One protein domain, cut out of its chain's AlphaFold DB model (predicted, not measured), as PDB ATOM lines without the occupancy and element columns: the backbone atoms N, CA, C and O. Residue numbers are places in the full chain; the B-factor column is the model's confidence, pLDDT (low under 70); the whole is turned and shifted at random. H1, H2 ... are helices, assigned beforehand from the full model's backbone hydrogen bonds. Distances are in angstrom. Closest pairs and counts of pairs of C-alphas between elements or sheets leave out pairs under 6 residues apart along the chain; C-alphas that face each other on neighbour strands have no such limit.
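Overview. This is residues 3 to 118 of the 150 residues of the protein "Peroxidase" of Arabidopsis thaliana (UniProt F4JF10). Three helices, H1, H2 and H3, cluster at one end at large angles to each other, with H2 packing on both H1 and H3; the short helix H4 sits at the far end, away from them. Two long stretches with no named element, residues 22 to 55 and residues 91 to 110, run between the cluster and that far end. The printed part has 116 residues with four named helices, in the order H1, H2, H3, H4, and no named strand; the class is all helix, though under half of the residues, 54, are in named elements. The whole is compact, with a radius of gyration of the C-alphas of 15.3 A and spans of 40 by 30 by 28 A.

Arrangement. H1, residues 3 to 21, touches H2, residues 56 to 69, with residues 11 to 15 alone, at a steep tilt of 56 degrees; their closest C-alphas, those of Gly 11 and Ile 62, are 5.9 A apart. H2 touches H3, residues 76 to 90, with residues 59 to 63 alone; the closest C-alphas, of Lys 63 and Cys 76, are 6.7 A apart and the lines stand about perpendicular, at 77 degrees. H1 and H3 are close but not clearly touching, with the C-alphas of Ala 14 and Ser 83 closest at 7.6 A. H4, residues 111 to 116, is apart from H1, H2 and H3. In H2, H3 and H4 every O i to N i+4 pair is within hydrogen-bond range; in H1, 14 of 15 are.

Along the chain. H1 begins at C-alpha 3, (23.687, -148.879, -126.098), and measures 27.5 A from first to last C-alpha. H2 measures 20.4 A and H3 20.7 A. H4, six residues, ends at C-alpha 116, (0.229, -128.553, -101.674).

Size, cuts and confidence. The C-alphas of Asp 39 and Gly 92, the two farthest apart, are 45.6 A apart. The printed part has no cut. The links H1 to H2, 34 residues, and H3 to H4, 20 residues, are long; H2 to H3, 6 residues, is short. The mean pLDDT of the printed part is 72.6, and residues 3 to 41 are under 70.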
ATOM      1  N   THR A   3      24.896-149.145-126.905       48.66
ATOM      2  CA  THR A   3      23.687-148.879-126.098       48.66
ATOM      3  C   THR A   3      22.895-147.627-126.493       48.66
ATOM      4  O   THR A   3      21.698-147.556-126.221       48.66
ATOM      5  N   LYS A   4      23.516-146.631-127.144       45.97
ATOM      6  CA  LYS A   4      22.796-145.452-127.673       45.97
ATOM      7  C   LYS A   4      22.016-145.778-128.948       45.97
ATOM      8  O   LYS A   4      20.964-145.191-129.184       45.97
ATOM      9  N   LYS A   5      22.524-146.708-129.764       44.82
ATOM     10  CA  LYS A   5      21.919-147.070-131.052       44.82
ATOM     11  C   LYS A   5      20.714-147.995-130.857       44.82
ATOM     12  O   LYS A   5      19.732-147.837-131.572       44.82
ATOM     13  N   GLU A   6      20.767-148.890-129.867       49.53
ATOM     14  CA  GLU A   6      19.664-149.793-129.491       49.53
ATOM     15  C   GLU A   6      18.431-149.016-128.996       49.53
ATOM     16  O   GLU A   6      17.356-149.132-129.575       49.53
ATOM     17  N   LYS A   7      18.614-148.113-128.018       44.75
ATOM     18  CA  LYS A   7      17.529-147.285-127.452       44.75
ATOM     19  C   LYS A   7      16.832-146.413-128.498       44.75
ATOM     20  O   LYS A   7      15.628-146.190-128.430       44.75
ATOM     21  N   SER A   8      17.592-145.929-129.482       45.30
ATOM     22  CA  SER A   8      17.048-145.170-130.612       45.30
ATOM     23  C   SER A   8      16.203-146.049-131.542       45.30
ATOM     24  O   SER A   8      15.183-145.582-132.040       45.30
ATOM     25  N   LYS A   9      16.573-147.322-131.745       50.34
ATOM     26  CA  LYS A   9      15.780-148.273-132.540       50.34
ATOM     27  C   LYS A   9      14.487-148.676-131.834       50.34
ATOM     28  O   LYS A   9      13.460-148.735-132.497       50.34
ATOM     29  N   GLU A  10      14.521-148.919-130.526       54.16
ATOM     30  CA  GLU A  10      13.318-149.227-129.736       54.16
ATOM     31  C   GLU A  10      12.322-148.058-129.773       54.16
ATOM     32  O   GLU A  10      11.146-148.260-130.076       54.16
ATOM     33  N   GLY A  11      12.809-146.821-129.597       47.31
ATOM     34  CA  GLY A  11      11.997-145.612-129.767       47.31
ATOM     35  C   GLY A  11      11.438-145.450-131.187       47.31
ATOM     36  O   GLY A  11      10.293-145.039-131.348       47.31
ATOM     37  N   LEU A  12      12.200-145.834-132.220       49.12
ATOM     38  CA  LEU A  12      11.756-145.809-133.619       49.12
ATOM     39  C   LEU A  12      10.696-146.882-133.923       49.12
ATOM     40  O   LEU A  12       9.804-146.645-134.735       49.12
ATOM     41  N   ILE A  13      10.776-148.064-133.302       54.27
ATOM     42  CA  ILE A  13       9.744-149.105-133.433       54.27
ATOM     43  C   ILE A  13       8.452-148.616-132.773       54.27
ATOM     44  O   ILE A  13       7.406-148.651-133.418       54.27
ATOM     45  N   ALA A  14       8.537-148.054-131.564       54.39
ATOM     46  CA  ALA A  14       7.395-147.431-130.898       54.39
ATOM     47  C   ALA A  14       6.802-146.279-131.733       54.39
ATOM     48  O   ALA A  14       5.588-146.217-131.906       54.39
ATOM     49  N   ALA A  15       7.635-145.415-132.330       50.54
ATOM     50  CA  ALA A  15       7.202-144.328-133.214       50.54
ATOM     51  C   ALA A  15       6.529-144.829-134.506       50.54
ATOM     52  O   ALA A  15       5.520-144.272-134.944       50.54
ATOM     53  N   LYS A  16       7.053-145.902-135.113       51.28
ATOM     54  CA  LYS A  16       6.453-146.533-136.299       51.28
ATOM     55  C   LYS A  16       5.107-147.180-135.990       51.28
ATOM     56  O   LYS A  16       4.178-147.012-136.777       51.28
ATOM     57  N   GLU A  17       4.982-147.869-134.859       55.40
ATOM     58  CA  GLU A  17       3.695-148.420-134.424       55.40
ATOM     59  C   GLU A  17       2.710-147.304-134.025       55.40
ATOM     60  O   GLU A  17       1.525-147.387-134.342       55.40
ATOM     61  N   LEU A  18       3.194-146.188-133.468       50.92
ATOM     62  CA  LEU A  18       2.406-144.967-133.242       50.92
ATOM     63  C   LEU A  18       1.866-144.361-134.546       50.92
ATOM     64  O   LEU A  18       0.680-144.041-134.624       50.92
ATOM     65  N   LYS A  19       2.691-144.272-135.600       47.81
ATOM     66  CA  LYS A  19       2.247-143.857-136.946       47.81
ATOM     67  C   LYS A  19       1.200-144.800-137.536       47.81
ATOM     68  O   LYS A  19       0.340-144.354-138.291       47.81
ATOM     69  N   ARG A  20       1.261-146.093-137.204       48.66
ATOM     70  CA  ARG A  20       0.297-147.099-137.668       48.66
ATOM     71  C   ARG A  20      -1.057-146.993-136.960       48.66
ATOM     72  O   ARG A  20      -2.063-147.403-137.536       48.66
ATOM     73  N   LEU A  21      -1.094-146.453-135.740       43.97
ATOM     74  CA  LEU A  21      -2.271-146.506-134.869       43.97
ATOM     75  C   LEU A  21      -3.119-145.227-134.796       43.97
ATOM     76  O   LEU A  21      -4.174-145.281-134.168       43.97
ATOM     77  N   GLN A  22      -2.755-144.100-135.421       49.57
ATOM     78  CA  GLN A  22      -3.552-142.869-135.269       49.57
ATOM     79  C   GLN A  22      -3.917-142.170-136.587       49.57
ATOM     80  O   GLN A  22      -3.167-141.364-137.126       49.57
ATOM     81  N   THR A  23      -5.149-142.422-137.045       43.29
ATOM     82  CA  THR A  23      -5.880-141.624-138.048       43.29
ATOM     83  C   THR A  23      -6.755-140.518-137.443       43.29
ATOM     84  O   THR A  23      -7.450-139.849-138.198       43.29
ATOM     85  N   ASN A  24      -6.733-140.254-136.126       37.64
ATOM     86  CA  ASN A  24      -7.550-139.185-135.526       37.64
ATOM     87  C   ASN A  24      -6.845-138.429-134.374       37.64
ATOM     88  O   ASN A  24      -6.775-138.908-133.248       37.64
ATOM     89  N   LEU A  25      -6.335-137.239-134.728       37.69
ATOM     90  CA  LEU A  25      -6.139-135.981-133.973       37.69
ATOM     91  C   LEU A  25      -6.500-135.933-132.470       37.69
ATOM     92  O   LEU A  25      -7.678-136.054-132.165       37.69
ATOM     93  N   VAL A  26      -5.570-135.468-131.608       37.01
ATOM     94  CA  VAL A  26      -5.734-134.298-130.693       37.01
ATOM     95  C   VAL A  26      -4.359-133.661-130.390       37.01
ATOM     96  O   VAL A  26      -3.390-134.357-130.118       37.01
ATOM     97  N   ARG A  27      -4.295-132.321-130.462       37.63
ATOM     98  CA  ARG A  27      -3.139-131.436-130.202       37.63
ATOM     99  C   ARG A  27      -2.820-131.296-128.705       37.63
ATOM    100  O   ARG A  27      -3.770-131.100-127.950       37.63
ATOM    101  N   LEU A  28      -1.535-131.207-128.330       36.89
ATOM    102  CA  LEU A  28      -0.986-130.196-127.398       36.89
ATOM    103  C   LEU A  28       0.523-130.365-127.160       36.89
ATOM    104  O   LEU A  28       1.064-131.465-127.169       36.89
ATOM    105  N   ASP A  29       1.180-129.223-127.003       40.73
ATOM    106  CA  ASP A  29       2.617-128.987-127.090       40.73
ATOM    107  C   ASP A  29       3.103-128.416-125.752       40.73
ATOM    108  O   ASP A  29       2.333-127.695-125.116       40.73
ATOM    109  N   ARG A  30       4.371-128.675-125.390       43.28
ATOM    110  CA  ARG A  30       5.138-128.044-124.282       43.28
ATOM    111  C   ARG A  30       5.370-128.782-122.944       43.28
ATOM    112  O   ARG A  30       5.742-128.123-121.984       43.28
ATOM    113  N   PHE A  31       5.281-130.115-122.845       47.60
ATOM    114  CA  PHE A  31       5.732-130.797-121.606       47.60
ATOM    115  C   PHE A  31       7.255-131.062-121.526       47.60
ATOM    116  O   PHE A  31       7.801-131.076-120.432       47.60
ATOM    117  N   ILE A  32       7.968-131.270-122.645       42.67
ATOM    118  CA  ILE A  32       9.411-131.624-122.602       42.67
ATOM    119  C   ILE A  32      10.349-130.470-122.959       42.67
ATOM    120  O   ILE A  32      11.498-130.473-122.523       42.67
ATOM    121  N   ASP A  33       9.868-129.426-123.635       41.36
ATOM    122  CA  ASP A  33      10.624-128.178-123.737       41.36
ATOM    123  C   ASP A  33      10.438-127.343-122.465       41.36
ATOM    124  O   ASP A  33       9.999-126.194-122.503       41.36
ATOM    125  N   SER A  34      10.881-127.884-121.330       41.95
ATOM    126  CA  SER A  34      11.500-127.048-120.307       41.95
ATOM    127  C   SER A  34      12.861-126.586-120.845       41.95
ATOM    128  O   SER A  34      13.918-126.925-120.316       41.95
ATOM    129  N   HIS A  35      12.856-125.816-121.936       41.58
ATOM    130  CA  HIS A  35      13.919-124.841-122.110       41.58
ATOM    131  C   HIS A  35      13.754-123.893-120.924       41.58
ATOM    132  O   HIS A  35      12.660-123.329-120.799       41.58
ATOM    133  N   PRO A  36      14.756-123.753-120.034       39.56
ATOM    134  CA  PRO A  36      14.668-122.841-118.906       39.56
ATOM    135  C   PRO A  36      14.476-121.431-119.459       39.56
ATOM    136  O   PRO A  36      15.415-120.738-119.837       39.56
ATOM    137  N   SER A  37      13.216-121.034-119.567       39.15
ATOM    138  CA  SER A  37      12.825-119.642-119.656       39.15
ATOM    139  C   SER A  37      13.041-119.128-118.238       39.15
ATOM    140  O   SER A  37      12.562-119.760-117.302       39.15
ATOM    141  N   GLY A  38      13.874-118.097-118.092       42.60
ATOM    142  CA  GLY A  38      14.482-117.670-116.829       42.60
ATOM    143  C   GLY A  38      13.595-117.760-115.575       42.60
ATOM    144  O   GLY A  38      12.406-117.466-115.610       42.60
ATOM    145  N   ASP A  39      14.244-118.127-114.466       50.03
ATOM    146  CA  ASP A  39      13.795-117.992-113.068       50.03
ATOM    147  C   ASP A  39      12.775-118.983-112.466       50.03
ATOM    148  O   ASP A  39      12.180-118.689-111.430       50.03
ATOM    149  N   GLN A  40      12.647-120.216-112.970       52.75
ATOM    150  CA  GLN A  40      11.986-121.300-112.212       52.75
ATOM    151  C   GLN A  40      12.960-122.444-111.904       52.75
ATOM    152  O   GLN A  40      13.071-123.408-112.652       52.75
ATOM    153  N   GLN A  41      13.692-122.336-110.789       59.12
ATOM    154  CA  GLN A  41      14.660-123.358-110.354       59.12
ATOM    155  C   GLN A  41      14.031-124.640-109.770       59.12
ATOM    156  O   GLN A  41      14.770-125.589-109.533       59.12
ATOM    157  N   PHE A  42      12.709-124.707-109.563       78.19
ATOM    158  CA  PHE A  42      12.037-125.908-109.043       78.19
ATOM    159  C   PHE A  42      10.684-126.143-109.728       78.19
ATOM    160  O   PHE A  42       9.756-125.339-109.596       78.19
ATOM    161  N   THR A  43      10.580-127.262-110.438       84.50
ATOM    162  CA  THR A  43       9.377-127.715-111.162       84.50
ATOM    163  C   THR A  43       8.574-128.708-110.320       84.50
ATOM    164  O   THR A  43       9.031-129.135-109.259       84.50
ATOM    165  N   GLU A  44       7.400-129.142-110.784       86.35
ATOM    166  CA  GLU A  44       6.662-130.236-110.148       86.35
ATOM    167  C   GLU A  44       7.502-131.510-110.036       86.35
ATOM    168  O   GLU A  44       7.340-132.259-109.076       86.35
ATOM    169  N   LEU A  45       8.439-131.752-110.962       83.01
ATOM    170  CA  LEU A  45       9.313-132.932-110.935       83.01
ATOM    171  C   LEU A  45      10.185-132.991-109.676       83.01
ATOM    172  O   LEU A  45      10.550-134.086-109.251       83.01
ATOM    173  N   ASP A  46      10.478-131.834-109.080       84.94
ATOM    174  CA  ASP A  46      11.281-131.702-107.867       84.94
ATOM    175  C   ASP A  46      10.450-131.863-106.585       84.94
ATOM    176  O   ASP A  46      11.002-131.789-105.485       84.94
ATOM    177  N   SER A  47       9.132-132.053-106.695       86.66
ATOM    178  CA  SER A  47       8.230-132.315-105.569       86.66
ATOM    179  C   SER A  47       8.633-133.569-104.788       86.66
ATOM    180  O   SER A  47       9.103-134.560-105.354       86.66
ATOM    181  N   VAL A  48       8.413-133.543-103.471       83.48
ATOM    182  CA  VAL A  48       8.601-134.729-102.617       83.48
ATOM    183  C   VAL A  48       7.584-135.830-102.949       83.48
ATOM    184  O   VAL A  48       7.895-137.014-102.840       83.48
ATOM    185  N   GLU A  49       6.415-135.466-103.473       82.94
ATOM    186  CA  GLU A  49       5.373-136.412-103.895       82.94
ATOM    187  C   GLU A  49       5.784-137.216-105.137       82.94
ATOM    188  O   GLU A  49       5.248-138.278-105.446       82.94
ATOM    189  N   ASN A  50       6.802-136.736-105.849       85.29
ATOM    190  CA  ASN A  50       7.353-137.358-107.042       85.29
ATOM    191  C   ASN A  50       8.468-138.386-106.733       85.29
ATOM    192  O   ASN A  50       9.123-138.907-107.653       85.29
ATOM    193  N   LEU A  51       8.692-138.705-105.453       82.42
ATOM    194  CA  LEU A  51       9.678-139.690-105.015       82.42
ATOM    195  C   LEU A  51       9.360-141.097-105.548       82.42
ATOM    196  O   LEU A  51       8.242-141.592-105.497       82.42
ATOM    197  N   GLY A  52      10.389-141.776-106.058       84.87
ATOM    198  CA  GLY A  52      10.295-143.166-106.515       84.87
ATOM    199  C   GLY A  52       9.979-143.355-108.000       84.87
ATOM    200  O   GLY A  52      10.244-144.439-108.527       84.87
ATOM    201  N   ILE A  53       9.521-142.322-108.715       86.38
ATOM    202  CA  ILE A  53       9.360-142.396-110.175       86.38
ATOM    203  C   ILE A  53      10.743-142.389-110.835       86.38
ATOM    204  O   ILE A  53      11.527-141.445-110.712       86.38
ATOM    205  N   LYS A  54      11.042-143.463-111.564       84.48
ATOM    206  CA  LYS A  54      12.333-143.688-112.227       84.48
ATOM    207  C   LYS A  54      12.231-143.412-113.725       84.48
ATOM    208  O   LYS A  54      11.150-143.395-114.297       84.48
ATOM    209  N   LYS A  55      13.393-143.273-114.375       85.10
ATOM    210  CA  LYS A  55      13.534-143.219-115.847       85.10
ATOM    211  C   LYS A  55      12.763-142.071-116.526       85.10
ATOM    212  O   LYS A  55      12.401-142.195-117.692       85.10
ATOM    213  N   ARG A  56      12.594-140.937-115.839       83.84
ATOM    214  CA  ARG A  56      11.967-139.719-116.388       83.84
ATOM    215  C   ARG A  56      12.669-139.239-117.670       83.84
ATOM    216  O   ARG A  56      12.006-139.004-118.675       83.84
ATOM    217  N   ASP A  57      14.003-139.255-117.686       85.22
ATOM    218  CA  ASP A  57      14.811-138.866-118.857       85.22
ATOM    219  C   ASP A  57      14.554-139.739-120.093       85.22
ATOM    220  O   ASP A  57      14.614-139.263-121.226       85.22
ATOM    221  N   LEU A  58      14.263-141.031-119.890       85.27
ATOM    222  CA  LEU A  58      13.959-141.942-120.993       85.27
ATOM    223  C   LEU A  58      12.648-141.533-121.670       85.27
ATOM    224  O   LEU A  58      12.617-141.411-122.892       85.27
ATOM    225  N   ILE A  59      11.607-141.262-120.878       85.05
ATOM    226  CA  ILE A  59      10.320-140.770-121.384       85.05
ATOM    227  C   ILE A  59      10.507-139.437-122.114       85.05
ATOM    228  O   ILE A  59       9.993-139.280-123.221       85.05
ATOM    229  N   GLY A  60      11.316-138.530-121.555       85.11
ATOM    230  CA  GLY A  60      11.689-137.283-122.221       85.11
ATOM    231  C   GLY A  60      12.328-137.521-123.590       85.11
ATOM    232  O   GLY A  60      11.860-136.975-124.582       85.11
ATOM    233  N   SER A  61      13.313-138.420-123.690       85.62
ATOM    234  CA  SER A  61      13.958-138.740-124.973       85.62
ATOM    235  C   SER A  61      13.010-139.361-126.009       85.62
ATOM    236  O   SER A  61      13.124-139.070-127.204       85.62
ATOM    237  N   ILE A  62      12.059-140.192-125.564       84.69
ATOM    238  CA  ILE A  62      11.047-140.804-126.433       84.69
ATOM    239  C   ILE A  62      10.128-139.713-126.968       84.69
ATOM    240  O   ILE A  62       9.935-139.622-128.178       84.69
ATOM    241  N   LYS A  63       9.630-138.834-126.093       83.42
ATOM    242  CA  LYS A  63       8.815-137.686-126.491       83.42
ATOM    243  C   LYS A  63       9.569-136.783-127.465       83.42
ATOM    244  O   LYS A  63       9.007-136.470-128.500       83.42
ATOM    245  N   THR A  64      10.828-136.419-127.208       85.67
ATOM    246  CA  THR A  64      11.628-135.599-128.139       85.67
ATOM    247  C   THR A  64      11.771-136.265-129.510       85.67
ATOM    248  O   THR A  64      11.661-135.602-130.538       85.67
ATOM    249  N   SER A  65      11.976-137.584-129.540       86.41
ATOM    250  CA  SER A  65      12.058-138.339-130.797       86.41
ATOM    251  C   SER A  65      10.717-138.346-131.540       86.41
ATOM    252  O   SER A  65      10.684-138.166-132.755       86.41
ATOM    253  N   LEU A  66       9.606-138.501-130.813       86.01
ATOM    254  CA  LEU A  66       8.256-138.434-131.373       86.01
ATOM    255  C   LEU A  66       7.903-137.031-131.864       86.01
ATOM    256  O   LEU A  66       7.310-136.910-132.927       86.01
ATOM    257  N   GLU A  67       8.298-135.983-131.145       85.94
ATOM    258  CA  GLU A  67       8.101-134.589-131.550       85.94
ATOM    259  C   GLU A  67       8.869-134.247-132.828       85.94
ATOM    260  O   GLU A  67       8.366-133.505-133.666       85.94
ATOM    261  N   HIS A  68      10.053-134.830-133.025       85.90
ATOM    262  CA  HIS A  68      10.796-134.669-134.274       85.90
ATOM    263  C   HIS A  68      10.060-135.288-135.477       85.90
ATOM    264  O   HIS A  68      10.130-134.763-136.585       85.90
ATOM    265  N   GLU A  69       9.362-136.412-135.287       87.03
ATOM    266  CA  GLU A  69       8.633-137.079-136.371       87.03
ATOM    267  C   GLU A  69       7.205-136.558-136.576       87.03
ATOM    268  O   GLU A  69       6.743-136.462-137.714       87.03
ATOM    269  N   CYS A  70       6.506-136.265-135.483       84.92
ATOM    270  CA  CYS A  70       5.096-135.901-135.424       84.92
ATOM    271  C   CYS A  70       4.895-134.774-134.390       84.92
ATOM    272  O   CYS A  70       4.410-135.041-133.283       84.92
ATOM    273  N   PRO A  71       5.242-133.518-134.732       85.04
ATOM    274  CA  PRO A  71       5.157-132.409-133.792       85.04
ATOM    275  C   PRO A  71       3.751-132.248-133.204       85.04
ATOM    276  O   PRO A  71       2.759-132.230-133.938       85.04
ATOM    277  N   LYS A  72       3.671-132.051-131.887       77.51
ATOM    278  CA  LYS A  72       2.462-131.690-131.129       77.51
ATOM    279  C   LYS A  72       1.325-132.709-131.215       77.51
ATOM    280  O   LYS A  72       0.164-132.346-130.992       77.51
ATOM    281  N   GLN A  73       1.633-133.956-131.577       81.24
ATOM    282  CA  GLN A  73       0.619-134.967-131.871       81.24
ATOM    283  C   GLN A  73       0.393-135.965-130.732       81.24
ATOM    284  O   GLN A  73      -0.732-136.427-130.558       81.24
ATOM    285  N   VAL A  74       1.440-136.310-129.983       85.05
ATOM    286  CA  VAL A  74       1.387-137.359-128.954       85.05
ATOM    287  C   VAL A  74       1.576-136.719-127.591       85.05
ATOM    288  O   VAL A  74       2.586-136.059-127.385       85.05
ATOM    289  N   SER A  75       0.663-136.910-126.646       87.08
ATOM    290  CA  SER A  75       0.832-136.378-125.288       87.08
ATOM    291  C   SER A  75       1.852-137.189-124.479       87.08
ATOM    292  O   SER A  75       2.044-138.379-124.721       87.08
ATOM    293  N   CYS A  76       2.515-136.573-123.498       85.34
ATOM    294  CA  CYS A  76       3.383-137.257-122.531       85.34
ATOM    295  C   CYS A  76       2.620-138.374-121.812       85.34
ATOM    296  O   CYS A  76       3.110-139.493-121.652       85.34
ATOM    297  N   SER A  77       1.371-138.081-121.468       86.74
ATOM    298  CA  SER A  77       0.406-139.060-120.999       86.74
ATOM    299  C   SER A  77       0.341-140.297-121.913       86.74
ATOM    300  O   SER A  77       0.609-141.422-121.472       86.74
ATOM    301  N   ASP A  78       0.030-140.123-123.192       90.11
ATOM    302  CA  ASP A  78      -0.090-141.244-124.125       90.11
ATOM    303  C   ASP A  78       1.253-141.958-124.346       90.11
ATOM    304  O   ASP A  78       1.276-143.188-124.409       90.11
ATOM    305  N   VAL A  79       2.378-141.231-124.353       88.79
ATOM    306  CA  VAL A  79       3.726-141.829-124.400       88.79
ATOM    307  C   VAL A  79       3.941-142.806-123.247       88.79
ATOM    308  O   VAL A  79       4.429-143.912-123.480       88.79
ATOM    309  N   ILE A  80       3.571-142.440-122.016       89.50
ATOM    310  CA  ILE A  80       3.742-143.306-120.838       89.50
ATOM    311  C   ILE A  80       2.909-144.582-120.976       89.50
ATOM    312  O   ILE A  80       3.432-145.678-120.779       89.50
ATOM    313  N   ILE A  81       1.630-144.452-121.340       89.96
ATOM    314  CA  ILE A  81       0.730-145.606-121.475       89.96
ATOM    315  C   ILE A  81       1.191-146.539-122.596       89.96
ATOM    316  O   ILE A  81       1.233-147.751-122.398       89.96
ATOM    317  N   LEU A  82       1.567-145.991-123.754       90.32
ATOM    318  CA  LEU A  82       2.056-146.780-124.882       90.32
ATOM    319  C   LEU A  82       3.378-147.469-124.548       90.32
ATOM    320  O   LEU A  82       3.507-148.669-124.771       90.32
ATOM    321  N   SER A  83       4.317-146.753-123.921       88.92
ATOM    322  CA  SER A  83       5.595-147.330-123.490       88.92
ATOM    323  C   SER A  83       5.387-148.473-122.499       88.92
ATOM    324  O   SER A  83       6.024-149.519-122.620       88.92
ATOM    325  N   ALA A  84       4.479-148.303-121.532       89.75
ATOM    326  CA  ALA A  84       4.153-149.333-120.551       89.75
ATOM    327  C   ALA A  84       3.496-150.555-121.209       89.75
ATOM    328  O   ALA A  84       3.952-151.678-120.994       89.75
ATOM    329  N   ARG A  85       2.475-150.341-122.052       90.42
ATOM    330  CA  ARG A  85       1.789-151.401-122.805       90.42
ATOM    331  C   ARG A  85       2.770-152.215-123.642       90.42
ATOM    332  O   ARG A  85       2.765-153.443-123.575       90.42
ATOM    333  N   ASP A  86       3.603-151.529-124.416       89.50
ATOM    334  CA  ASP A  86       4.525-152.170-125.348       89.50
ATOM    335  C   ASP A  86       5.638-152.902-124.584       89.50
ATOM    336  O   ASP A  86       5.985-154.024-124.939       89.50
ATOM    337  N   THR A  87       6.126-152.340-123.471       89.40
ATOM    338  CA  THR A  87       7.082-153.028-122.585       89.40
ATOM    339  C   THR A  87       6.485-154.316-122.017       89.40
ATOM    340  O   THR A  87       7.129-155.361-122.078       89.40
ATOM    341  N   VAL A  88       5.247-154.273-121.508       89.46
ATOM    342  CA  VAL A  88       4.559-155.467-120.987       89.46
ATOM    343  C   VAL A  88       4.451-156.537-122.072       89.46
ATOM    344  O   VAL A  88       4.863-157.672-121.835       89.46
ATOM    345  N   ALA A  89       3.997-156.177-123.274       90.46
ATOM    346  CA  ALA A  89       3.890-157.109-124.396       90.46
ATOM    347  C   ALA A  89       5.253-157.706-124.805       90.46
ATOM    348  O   ALA A  89       5.366-158.917-124.989       90.46
ATOM    349  N   LEU A  90       6.309-156.887-124.883       91.40
ATOM    350  CA  LEU A  90       7.665-157.338-125.225       91.40
ATOM    351  C   LEU A  90       8.261-158.287-124.178       91.40
ATOM    352  O   LEU A  90       9.013-159.193-124.528       91.40
ATOM    353  N   THR A  91       7.903-158.119-122.904       94.13
ATOM    354  CA  THR A  91       8.319-159.025-121.819       94.13
ATOM    355  C   THR A  91       7.496-160.317-121.730       94.13
ATOM    356  O   THR A  91       7.681-161.093-120.795       94.13
ATOM    357  N   GLY A  92       6.608-160.581-122.700       89.63
ATOM    358  CA  GLY A  92       5.762-161.778-122.748       89.63
ATOM    359  C   GLY A  92       4.423-161.639-122.018       89.63
ATOM    360  O   GLY A  92       3.711-162.626-121.846       89.63
ATOM    361  N   GLY A  93       4.075-160.428-121.579       93.54
ATOM    362  CA  GLY A  93       2.759-160.115-121.034       93.54
ATOM    363  C   GLY A  93       1.675-159.990-122.114       93.54
ATOM    364  O   GLY A  93       1.958-160.033-123.314       93.54
ATOM    365  N   PRO A  94       0.405-159.820-121.708       93.61
ATOM    366  CA  PRO A  94      -0.704-159.663-122.640       93.61
ATOM    367  C   PRO A  94      -0.627-158.328-123.391       93.61
ATOM    368  O   PRO A  94      -0.269-157.294-122.826       93.61
ATOM    369  N   LEU A  95      -1.049-158.330-124.658       91.05
ATOM    370  CA  LEU A  95      -1.260-157.098-125.415       91.05
ATOM    371  C   LEU A  95      -2.585-156.455-124.983       91.05
ATOM    372  O   LEU A  95      -3.663-156.884-125.394       91.05
ATOM    373  N   ILE A  96      -2.502-155.427-124.141       89.74
ATOM    374  CA  ILE A  96      -3.670-154.712-123.610       89.74
ATOM    375  C   ILE A  96      -4.003-153.531-124.524       89.74
ATOM    376  O   ILE A  96      -3.145-152.703-124.810       89.74
ATOM    377  N   SER A  97      -5.255-153.415-124.970       91.71
ATOM    378  CA  SER A  97      -5.702-152.216-125.691       91.71
ATOM    379  C   SER A  97      -5.786-151.029-124.736       91.71
ATOM    380  O   SER A  97      -6.324-151.148-123.639       91.71
ATOM    381  N   VAL A  98      -5.269-149.880-125.160       88.34
ATOM    382  CA  VAL A  98      -5.208-148.665-124.341       88.34
ATOM    383  C   VAL A  98      -5.937-147.526-125.034       88.34
ATOM    384  O   VAL A  98      -5.859-147.388-126.255       88.34
ATOM    385  N   LEU A  99      -6.646-146.716-124.250       89.85
ATOM    386  CA  LEU A  99      -7.283-145.498-124.738       89.85
ATOM    387  C   LEU A  99      -6.234-144.388-124.849       89.85
ATOM    388  O   LEU A  99      -5.434-144.189-123.936       89.85
ATOM    389  N   LEU A 100      -6.257-143.679-125.976       87.62
ATOM    390  CA  LEU A 100      -5.371-142.554-126.283       87.62
ATOM    391  C   LEU A 100      -6.178-141.252-126.352       87.62
ATOM    392  O   LEU A 100      -7.410-141.278-126.380       87.62
ATOM    393  N   GLY A 101      -5.487-140.117-126.414       87.09
ATOM    394  CA  GLY A 101      -6.090-138.786-126.482       87.09
ATOM    395  C   GLY A 101      -6.108-138.053-125.142       87.09
ATOM    396  O   GLY A 101      -6.772-137.018-125.021       87.09
ATOM    397  N   ARG A 102      -5.383-138.552-124.129       87.06
ATOM    398  CA  ARG A 102      -5.193-137.800-122.884       87.06
ATOM    399  C   ARG A 102      -4.396-136.538-123.191       87.06
ATOM    400  O   ARG A 102      -3.427-136.589-123.941       87.06
ATOM    401  N   LYS A 103      -4.807-135.405-122.629       82.35
ATOM    402  CA  LYS A 103      -4.139-134.117-122.848       82.35
ATOM    403  C   LYS A 103      -3.042-133.896-121.812       82.35
ATOM    404  O   LYS A 103      -3.206-134.281-120.657       82.35
ATOM    405  N   ASP A 104      -1.958-133.254-122.232       79.25
ATOM    406  CA  ASP A 104      -0.939-132.738-121.316       79.25
ATOM    407  C   ASP A 104      -1.399-131.416-120.685       79.25
ATOM    408  O   ASP A 104      -2.255-130.711-121.233       79.25
ATOM    409  N   SER A 105      -0.805-131.071-119.540       77.97
ATOM    410  CA  SER A 105      -0.952-129.738-118.951       77.97
ATOM    411  C   SER A 105      -0.369-128.667-119.880       77.97
ATOM    412  O   SER A 105       0.636-128.894-120.553       77.97
ATOM    413  N   LEU A 106      -0.985-127.481-119.893       76.04
ATOM    414  CA  LEU A 106      -0.513-126.324-120.667       76.04
ATOM    415  C   LEU A 106       0.699-125.628-120.030       76.04
ATOM    416  O   LEU A 106       1.387-124.848-120.690       76.04
ATOM    417  N   SER A 107       0.932-125.885-118.745       77.61
ATOM    418  CA  SER A 107       1.994-125.282-117.947       77.61
ATOM    419  C   SER A 107       2.547-126.279-116.938       77.61
ATOM    420  O   SER A 107       1.790-127.050-116.345       77.61
ATOM    421  N   THR A 108       3.853-126.210-116.725       77.96
ATOM    422  CA  THR A 108       4.602-126.877-115.655       77.96
ATOM    423  C   THR A 108       4.210-126.249-114.313       77.96
ATOM    424  O   THR A 108       4.473-125.056-114.117       77.96
ATOM    425  N   PRO A 109       3.521-126.970-113.408       80.72
ATOM    426  CA  PRO A 109       3.230-126.452-112.080       80.72
ATOM    427  C   PRO A 109       4.522-126.169-111.310       80.72
ATOM    428  O   PRO A 109       5.556-126.804-111.518       80.72
ATOM    429  N   SER A 110       4.479-125.210-110.388       86.01
ATOM    430  CA  SER A 110       5.614-125.021-109.488       86.01
ATOM    431  C   SER A 110       5.725-126.206-108.527       86.01
ATOM    432  O   SER A 110       4.721-126.844-108.198       86.01
ATOM    433  N   LYS A 111       6.926-126.449-107.994       87.31
ATOM    434  CA  LYS A 111       7.113-127.404-106.893       87.31
ATOM    435  C   LYS A 111       6.127-127.161-105.739       87.31
ATOM    436  O   LYS A 111       5.547-128.106-105.226       87.31
ATOM    437  N   HIS A 112       5.911-125.898-105.365       87.56
ATOM    438  CA  HIS A 112       5.011-125.540-104.266       87.56
ATOM    439  C   HIS A 112       3.567-125.982-104.525       87.56
ATOM    440  O   HIS A 112       2.921-126.517-103.629       87.56
ATOM    441  N   VAL A 113       3.085-125.794-105.753       86.20
ATOM    442  CA  VAL A 113       1.757-126.256-106.175       86.20
ATOM    443  C   VAL A 113       1.680-127.783-106.106       86.20
ATOM    444  O   VAL A 113       0.755-128.327-105.512       86.20
ATOM    445  N   ALA A 114       2.693-128.476-106.626       86.58
ATOM    446  CA  ALA A 114       2.745-129.937-106.611       86.58
ATOM    447  C   ALA A 114       2.794-130.540-105.195       86.58
ATOM    448  O   ALA A 114       2.230-131.607-104.980       86.58
ATOM    449  N   ASP A 115       3.425-129.854-104.239       86.17
ATOM    450  CA  ASP A 115       3.512-130.284-102.839       86.17
ATOM    451  C   ASP A 115       2.240-129.961-102.017       86.17
ATOM    452  O   ASP A 115       2.104-130.468-100.907       86.17
ATOM    453  N   SER A 116       1.337-129.088-102.495       84.32
ATOM    454  CA  SER A 116       0.229-128.553-101.674       84.32
ATOM    455  C   SER A 116      -1.183-128.752-102.227       84.32
ATOM    456  O   SER A 116      -2.127-128.792-101.440       84.32
ATOM    457  N   GLU A 117      -1.358-128.863-103.546       85.42
ATOM    458  CA  GLU A 117      -2.685-129.009-104.161       85.42
ATOM    459  C   GLU A 117      -3.219-130.449-104.194       85.42
ATOM    460  O   GLU A 117      -4.430-130.623-104.035       85.42
ATOM    461  N   PRO A 118      -2.395-131.495-104.400       85.26
ATOM    462  CA  PRO A 118      -2.861-132.869-104.266       85.26
ATOM    463  C   PRO A 118      -3.087-133.237-102.792       85.26
ATOM    464  O   PRO A 118      -2.289-132.857-101.932       85.26
TER     465      PRO A 118